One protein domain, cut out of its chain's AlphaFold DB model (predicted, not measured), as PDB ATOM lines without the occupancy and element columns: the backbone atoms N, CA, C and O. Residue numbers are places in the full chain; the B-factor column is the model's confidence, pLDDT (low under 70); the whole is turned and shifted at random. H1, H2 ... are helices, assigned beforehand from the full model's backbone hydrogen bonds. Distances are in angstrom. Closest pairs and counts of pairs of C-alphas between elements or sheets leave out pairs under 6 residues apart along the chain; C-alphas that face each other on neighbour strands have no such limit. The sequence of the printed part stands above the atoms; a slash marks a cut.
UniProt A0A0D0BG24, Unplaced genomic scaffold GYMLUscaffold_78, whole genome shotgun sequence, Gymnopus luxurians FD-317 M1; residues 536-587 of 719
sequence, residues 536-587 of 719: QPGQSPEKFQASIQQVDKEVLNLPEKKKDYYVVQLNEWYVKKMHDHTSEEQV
ATOM      1  N   GLN A 536     171.405 128.626  88.086       95.12
ATOM      2  CA  GLN A 536     171.838 128.156  86.769       95.12
ATOM      3  C   GLN A 536     173.350 127.857  86.745       95.12
ATOM      4  O   GLN A 536     174.122 128.542  87.425       95.12
ATOM      5  N   PRO A 537     173.822 126.879  85.944       96.31
ATOM      6  CA  PRO A 537     175.249 126.593  85.804       96.31
ATOM      7  C   PRO A 537     176.051 127.842  85.400       96.31
ATOM      8  O   PRO A 537     175.834 128.421  84.340       96.31
ATOM      9  N   GLY A 538     176.980 128.273  86.258       97.06
ATOM     10  CA  GLY A 538     177.791 129.481  86.044       97.06
ATOM     11  C   GLY A 538     177.161 130.804  86.512       97.06
ATOM     12  O   GLY A 538     177.845 131.830  86.508       97.06
ATOM     13  N   GLN A 539     175.909 130.811  86.978       97.38
ATOM     14  CA  GLN A 539     175.334 131.950  87.703       97.38
ATOM     15  C   GLN A 539     176.028 132.072  89.068       97.38
ATOM     16  O   GLN A 539     176.157 131.081  89.785       97.38
ATOM     17  N   SER A 540     176.479 133.268  89.461       97.94
ATOM     18  CA  SER A 540     177.069 133.463  90.793       97.94
ATOM     19  C   SER A 540     175.981 133.512  91.881       97.94
ATOM     20  O   SER A 540     174.837 133.864  91.566       97.94
ATOM     21  N   PRO A 541     176.293 133.195  93.154       96.00
ATOM     22  CA  PRO A 541     175.307 133.232  94.238       96.00
ATOM     23  C   PRO A 541     174.645 134.605  94.398       96.00
ATOM     24  O   PRO A 541     173.450 134.690  94.661       96.00
ATOM     25  N   GLU A 542     175.390 135.687  94.163       96.75
ATOM     26  CA  GLU A 542     174.897 137.065  94.241       96.75
ATOM     27  C   GLU A 542     173.926 137.370  93.095       96.75
ATOM     28  O   GLU A 542     172.893 137.998  93.317       96.75
ATOM     29  N   LYS A 543     174.210 136.883  91.876       96.88
ATOM     30  CA  LYS A 543     173.284 136.996  90.738       96.88
ATOM     31  C   LYS A 543     172.004 136.196  90.968       96.88
ATOM     32  O   LYS A 543     170.931 136.675  90.624       96.88
ATOM     33  N   PHE A 544     172.104 135.005  91.554       96.56
ATOM     34  CA  PHE A 544     170.944 134.181  91.893       96.56
ATOM     35  C   PHE A 544     170.088 134.823  92.998       96.56
ATOM     36  O   PHE A 544     168.872 134.952  92.849       96.56
ATOM     37  N   GLN A 545     170.725 135.342  94.050       94.44
ATOM     38  CA  GLN A 545     170.063 136.123  95.097       94.44
ATOM     39  C   GLN A 545     169.364 137.370  94.527       94.44
ATOM     40  O   GLN A 545     168.229 137.662  94.905       94.44
ATOM     41  N   ALA A 546     170.012 138.080  93.597       95.19
ATOM     42  CA  ALA A 546     169.438 139.244  92.926       95.19
ATOM     43  C   ALA A 546     168.222 138.876  92.057       95.19
ATOM     44  O   ALA A 546     167.234 139.604  92.083       95.19
ATOM     45  N   SER A 547     168.239 137.735  91.353       95.69
ATOM     46  CA  SER A 547     167.062 137.227  90.628       95.69
ATOM     47  C   SER A 547     165.875 136.967  91.565       95.69
ATOM     48  O   SER A 547     164.763 137.395  91.268       95.69
ATOM     49  N   ILE A 548     166.100 136.343  92.728       92.75
ATOM     50  CA  ILE A 548     165.038 136.099  93.724       92.75
ATOM     51  C   ILE A 548     164.487 137.420  94.287       92.75
ATOM     52  O   ILE A 548     163.272 137.590  94.393       92.75
ATOM     53  N   GLN A 549     165.363 138.377  94.613       92.50
ATOM     54  CA  GLN A 549     164.965 139.698  95.116       92.50
ATOM     55  C   GLN A 549     164.203 140.525  94.073       92.50
ATOM     56  O   GLN A 549     163.256 141.228  94.426       92.50
ATOM     57  N   GLN A 550     164.590 140.432  92.798       93.38
ATOM     58  CA  GLN A 550     163.885 141.083  91.698       93.38
ATOM     59  C   GLN A 550     162.464 140.520  91.545       93.38
ATOM     60  O   GLN A 550     161.533 141.307  91.399       93.38
ATOM     61  N   VAL A 551     162.263 139.203  91.686       92.12
ATOM     62  CA  VAL A 551     160.918 138.604  91.610       92.12
ATOM     63  C   VAL A 551     160.035 138.972  92.815       92.12
ATOM     64  O   VAL A 551     158.874 139.306  92.597       92.12
ATOM     65  N   ASP A 552     160.531 139.014  94.066       91.00
ATOM     66  CA  ASP A 552     159.709 139.537  95.191       91.00
ATOM     67  C   ASP A 552     159.337 141.010  94.962       91.00
ATOM     68  O   ASP A 552     158.198 141.406  95.203       91.00
ATOM     69  N   LYS A 553     160.267 141.817  94.430       89.69
ATOM     70  CA  LYS A 553     160.020 143.223  94.080       89.69
ATOM     71  C   LYS A 553     158.982 143.372  92.962       89.69
ATOM     72  O   LYS A 553     158.124 144.247  93.051       89.69
ATOM     73  N   GLU A 554     159.024 142.529  91.934       90.12
ATOM     74  CA  GLU A 554     158.010 142.499  90.875       90.12
ATOM     75  C   GLU A 554     156.643 142.092  91.433       90.12
ATOM     76  O   GLU A 554     155.678 142.832  91.249       90.12
ATOM     77  N   VAL A 555     156.568 141.000  92.206       84.88
ATOM     78  CA  VAL A 555     155.336 140.514  92.861       84.88
ATOM     79  C   VAL A 555     154.745 141.549  93.833       84.88
ATOM     80  O   VAL A 555     153.523 141.709  93.896       84.88
ATOM     81  N   LEU A 556     155.584 142.293  94.562       84.06
ATOM     82  CA  LEU A 556     155.171 143.434  95.392       84.06
ATOM     83  C   LEU A 556     154.537 144.555  94.555       84.06
ATOM     84  O   LEU A 556     153.463 145.053  94.911       84.06
ATOM     85  N   ASN A 557     155.187 144.916  93.447       89.00
ATOM     86  CA  ASN A 557     154.813 146.032  92.576       89.00
ATOM     87  C   ASN A 557     153.660 145.718  91.605       89.00
ATOM     88  O   ASN A 557     153.168 146.631  90.940       89.00
ATOM     89  N   LEU A 558     153.198 144.466  91.513       84.50
ATOM     90  CA  LEU A 558     151.995 144.129  90.748       84.50
ATOM     91  C   LEU A 558     150.792 144.956  91.247       84.50
ATOM     92  O   LEU A 558     150.539 144.975  92.453       84.50
ATOM     93  N   PRO A 559     149.987 145.586  90.372       86.25
ATOM     94  CA  PRO A 559     148.702 146.150  90.783       86.25
ATOM     95  C   PRO A 559     147.773 145.034  91.284       86.25
ATOM     96  O   PRO A 559     147.881 143.899  90.818       86.25
ATOM     97  N   GLU A 560     146.840 145.352  92.185       76.44
ATOM     98  CA  GLU A 560     145.951 144.395  92.875       76.44
ATOM     99  C   GLU A 560     145.372 143.317  91.934       76.44
ATOM    100  O   GLU A 560     145.597 142.125  92.120       76.44
ATOM    101  N   LYS A 561     144.781 143.751  90.812       77.94
ATOM    102  CA  LYS A 561     144.182 142.892  89.773       77.94
ATOM    103  C   LYS A 561     145.158 141.899  89.111       77.94
ATOM    104  O   LYS A 561     144.722 140.906  88.534       77.94
ATOM    105  N   LYS A 562     146.474 142.151  89.154       76.25
ATOM    106  CA  LYS A 562     147.514 141.192  88.728       76.25
ATOM    107  C   LYS A 562     148.018 140.319  89.880       76.25
ATOM    108  O   LYS A 562     148.453 139.202  89.612       76.25
ATOM    109  N   LYS A 563     147.940 140.772  91.138       75.00
ATOM    110  CA  LYS A 563     148.228 139.917  92.303       75.00
ATOM    111  C   LYS A 563     147.252 138.739  92.351       75.00
ATOM    112  O   LYS A 563     147.708 137.612  92.511       75.00
ATOM    113  N   ASP A 564     145.967 138.969  92.074       71.25
ATOM    114  CA  ASP A 564     144.956 137.905  91.958       71.25
ATOM    115  C   ASP A 564     145.333 136.833  90.915       71.25
ATOM    116  O   ASP A 564     145.229 135.639  91.184       71.25
ATOM    117  N   TYR A 565     145.849 137.237  89.747       73.44
ATOM    118  CA  TYR A 565     146.318 136.306  88.711       73.44
ATOM    119  C   TYR A 565     147.512 135.458  89.180       73.44
ATOM    120  O   TYR A 565     147.517 134.241  88.993       73.44
ATOM    121  N   TYR A 566     148.501 136.069  89.840       68.00
ATOM    122  CA  TYR A 566     149.626 135.323  90.421       68.00
ATOM    123  C   TYR A 566     149.178 134.398  91.559       68.00
ATOM    124  O   TYR A 566     149.725 133.311  91.704       68.00
ATOM    125  N   VAL A 567     148.159 134.784  92.331       68.50
ATOM    126  CA  VAL A 567     147.540 133.942  93.364       68.50
ATOM    127  C   VAL A 567     146.821 132.733  92.758       68.50
ATOM    128  O   VAL A 567     146.955 131.630  93.289       68.50
ATOM    129  N   VAL A 568     146.115 132.902  91.634       72.12
ATOM    130  CA  VAL A 568     145.518 131.785  90.883       72.12
ATOM    131  C   VAL A 568     146.606 130.843  90.364       72.12
ATOM    132  O   VAL A 568     146.535 129.652  90.650       72.12
ATOM    133  N   GLN A 569     147.659 131.365  89.726       70.00
ATOM    134  CA  GLN A 569     148.815 130.576  89.272       70.00
ATOM    135  C   GLN A 569     149.489 129.799  90.421       70.00
ATOM    136  O   GLN A 569     149.761 128.607  90.288       70.00
ATOM    137  N   LEU A 570     149.708 130.428  91.583       69.00
ATOM    138  CA  LEU A 570     150.302 129.762  92.752       69.00
ATOM    139  C   LEU A 570     149.376 128.690  93.350       69.00
ATOM    140  O   LEU A 570     149.850 127.664  93.839       69.00
ATOM    141  N   ASN A 571     148.059 128.909  93.297       65.69
ATOM    142  CA  ASN A 571     147.058 127.931  93.711       65.69
ATOM    143  C   ASN A 571     146.977 126.742  92.739       65.69
ATOM    144  O   ASN A 571     146.914 125.603  93.189       65.69
ATOM    145  N   GLU A 572     146.991 126.984  91.429       71.25
ATOM    146  CA  GLU A 572     147.023 125.936  90.399       71.25
ATOM    147  C   GLU A 572     148.306 125.110  90.492       71.25
ATOM    148  O   GLU A 572     148.246 123.880  90.501       71.25
ATOM    149  N   TRP A 573     149.453 125.769  90.677       77.75
ATOM    150  CA  TRP A 573     150.730 125.118  90.958       77.75
ATOM    151  C   TRP A 573     150.670 124.256  92.230       77.75
ATOM    152  O   TRP A 573     151.094 123.101  92.200       77.75
ATOM    153  N   TYR A 574     150.092 124.768  93.325       70.12
ATOM    154  CA  TYR A 574     149.945 124.022  94.580       70.12
ATOM    155  C   TYR A 574     149.012 122.813  94.422       70.12
ATOM    156  O   TYR A 574     149.376 121.704  94.807       70.12
ATOM    157  N   VAL A 575     147.840 122.993  93.804       69.56
ATOM    158  CA  VAL A 575     146.887 121.905  93.521       69.56
ATOM    159  C   VAL A 575     147.521 120.847  92.620       69.56
ATOM    160  O   VAL A 575     147.367 119.656  92.894       69.56
ATOM    161  N   LYS A 576     148.285 121.256  91.600       74.12
ATOM    162  CA  LYS A 576     149.029 120.337  90.739       74.12
ATOM    163  C   LYS A 576     150.109 119.584  91.517       74.12
ATOM    164  O   LYS A 576     150.106 118.364  91.492       74.12
ATOM    165  N   LYS A 577     150.982 120.260  92.270       68.12
ATOM    166  CA  LYS A 577     152.026 119.588  93.067       68.12
ATOM    167  C   LYS A 577     151.450 118.657  94.133       68.12
ATOM    168  O   LYS A 577     152.045 117.609  94.370       68.12
ATOM    169  N   MET A 578     150.312 119.001  94.743       64.50
ATOM    170  CA  MET A 578     149.567 118.100  95.629       64.50
ATOM    171  C   MET A 578     149.078 116.863  94.869       64.50
ATOM    172  O   MET A 578     149.307 115.754  95.337       64.50
ATOM    173  N   HIS A 579     148.458 117.041  93.698       69.12
ATOM    174  CA  HIS A 579     148.008 115.936  92.847       69.12
ATOM    175  C   HIS A 579     149.170 115.035  92.412       69.12
ATOM    176  O   HIS A 579     149.072 113.819  92.551       69.12
ATOM    177  N   ASP A 580     150.268 115.614  91.924       67.38
ATOM    178  CA  ASP A 580     151.441 114.886  91.440       67.38
ATOM    179  C   ASP A 580     152.035 114.025  92.577       67.38
ATOM    180  O   ASP A 580     152.161 112.813  92.418       67.38
ATOM    181  N   HIS A 581     152.252 114.587  93.778       57.75
ATOM    182  CA  HIS A 581     152.715 113.801  94.934       57.75
ATOM    183  C   HIS A 581     151.725 112.694  95.341       57.75
ATOM    184  O   HIS A 581     152.149 111.567  95.573       57.75
ATOM    185  N   THR A 582     150.414 112.965  95.398       51.06
ATOM    186  CA  THR A 582     149.413 111.954  95.805       51.06
ATOM    187  C   THR A 582     148.970 111.012  94.678       51.06
ATOM    188  O   THR A 582     148.028 110.244  94.871       51.06
ATOM    189  N   SER A 583     149.579 111.096  93.491       51.34
ATOM    190  CA  SER A 583     149.352 110.158  92.379       51.34
ATOM    191  C   SER A 583     150.613 109.379  91.996       51.34
ATOM    192  O   SER A 583     150.486 108.242  91.543       51.34
ATOM    193  N   GLU A 584     151.811 109.918  92.253       46.53
ATOM    194  CA  GLU A 584     153.061 109.146  92.236       46.53
ATOM    195  C   GLU A 584     153.218 108.266  93.492       46.53
ATOM    196  O   GLU A 584     153.618 107.105  93.375       46.53
ATOM    197  N   GLU A 585     152.854 108.759  94.685       49.12
ATOM    198  CA  GLU A 585     152.764 107.940  95.902       49.12
ATOM    199  C   GLU A 585     151.336 107.391  96.078       49.12
ATOM    200  O   GLU A 585     150.446 108.072  96.594       49.12
ATOM    201  N   GLN A 586     151.108 106.120  95.716       44.75
ATOM    202  CA  GLN A 586     149.957 105.377  96.244       44.75
ATOM    203  C   GLN A 586     150.124 105.253  97.765       44.75
ATOM    204  O   GLN A 586     150.964 104.496  98.240       44.75
ATOM    205  N   VAL A 587     149.317 105.995  98.532       47.00
ATOM    206  CA  VAL A 587     149.429 106.125 100.004       47.00
ATOM    207  C   VAL A 587     148.980 104.853 100.766       47.00
ATOM    208  O   VAL A 587     148.814 104.851 101.985       47.00
TER     209      VAL A 587
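What this domain is: This is residues 536 to 587 of the 719 residues of an uncharacterized protein of Gymnopus luxurians FD-317 M1 (UniProt A0A0D0BG24). Two long helices, H1 and then H2, meet near their ends as an open V, with a tight link at its point and the arms spreading from there. Beyond the point of the V the arms stand free of each other. The printed part has 52 residues with two named helices and no named strand, and the class is all helix. It is extended, with a radius of gyration of the C-alphas of 15.7 A, and flat, spanning 40 by 35 by 12 A.

Where its parts are: Find C-alpha 541 at (175.307, 133.232, 94.238); from there H1, residues 541 to 557, runs 24.2 A. After Leu 558 and Pro 559, look for H2, residues 560 to 584, which runs 36.0 A to C-alpha 584 at (153.061, 109.146, 92.236).

How they stand to each other: Look at Val 555 and Lys 563: their C-alphas, the closest of H1 and H2, are 7.2 A apart, and the helices are close but not clearly touching. Their lines stand at a steep tilt of 57 degrees, opposite ways. Every O i to N i+4 pair is within hydrogen-bond range in H1, and 20 of 21 are in H2.

The domain as a whole: The C-alphas farthest apart, those of Pro 559 and Gln 586, are 41.2 A apart. The printed part has no cut. In the B-factor column, pLDDT is under 70 for 16 residues, among them 577 to 587.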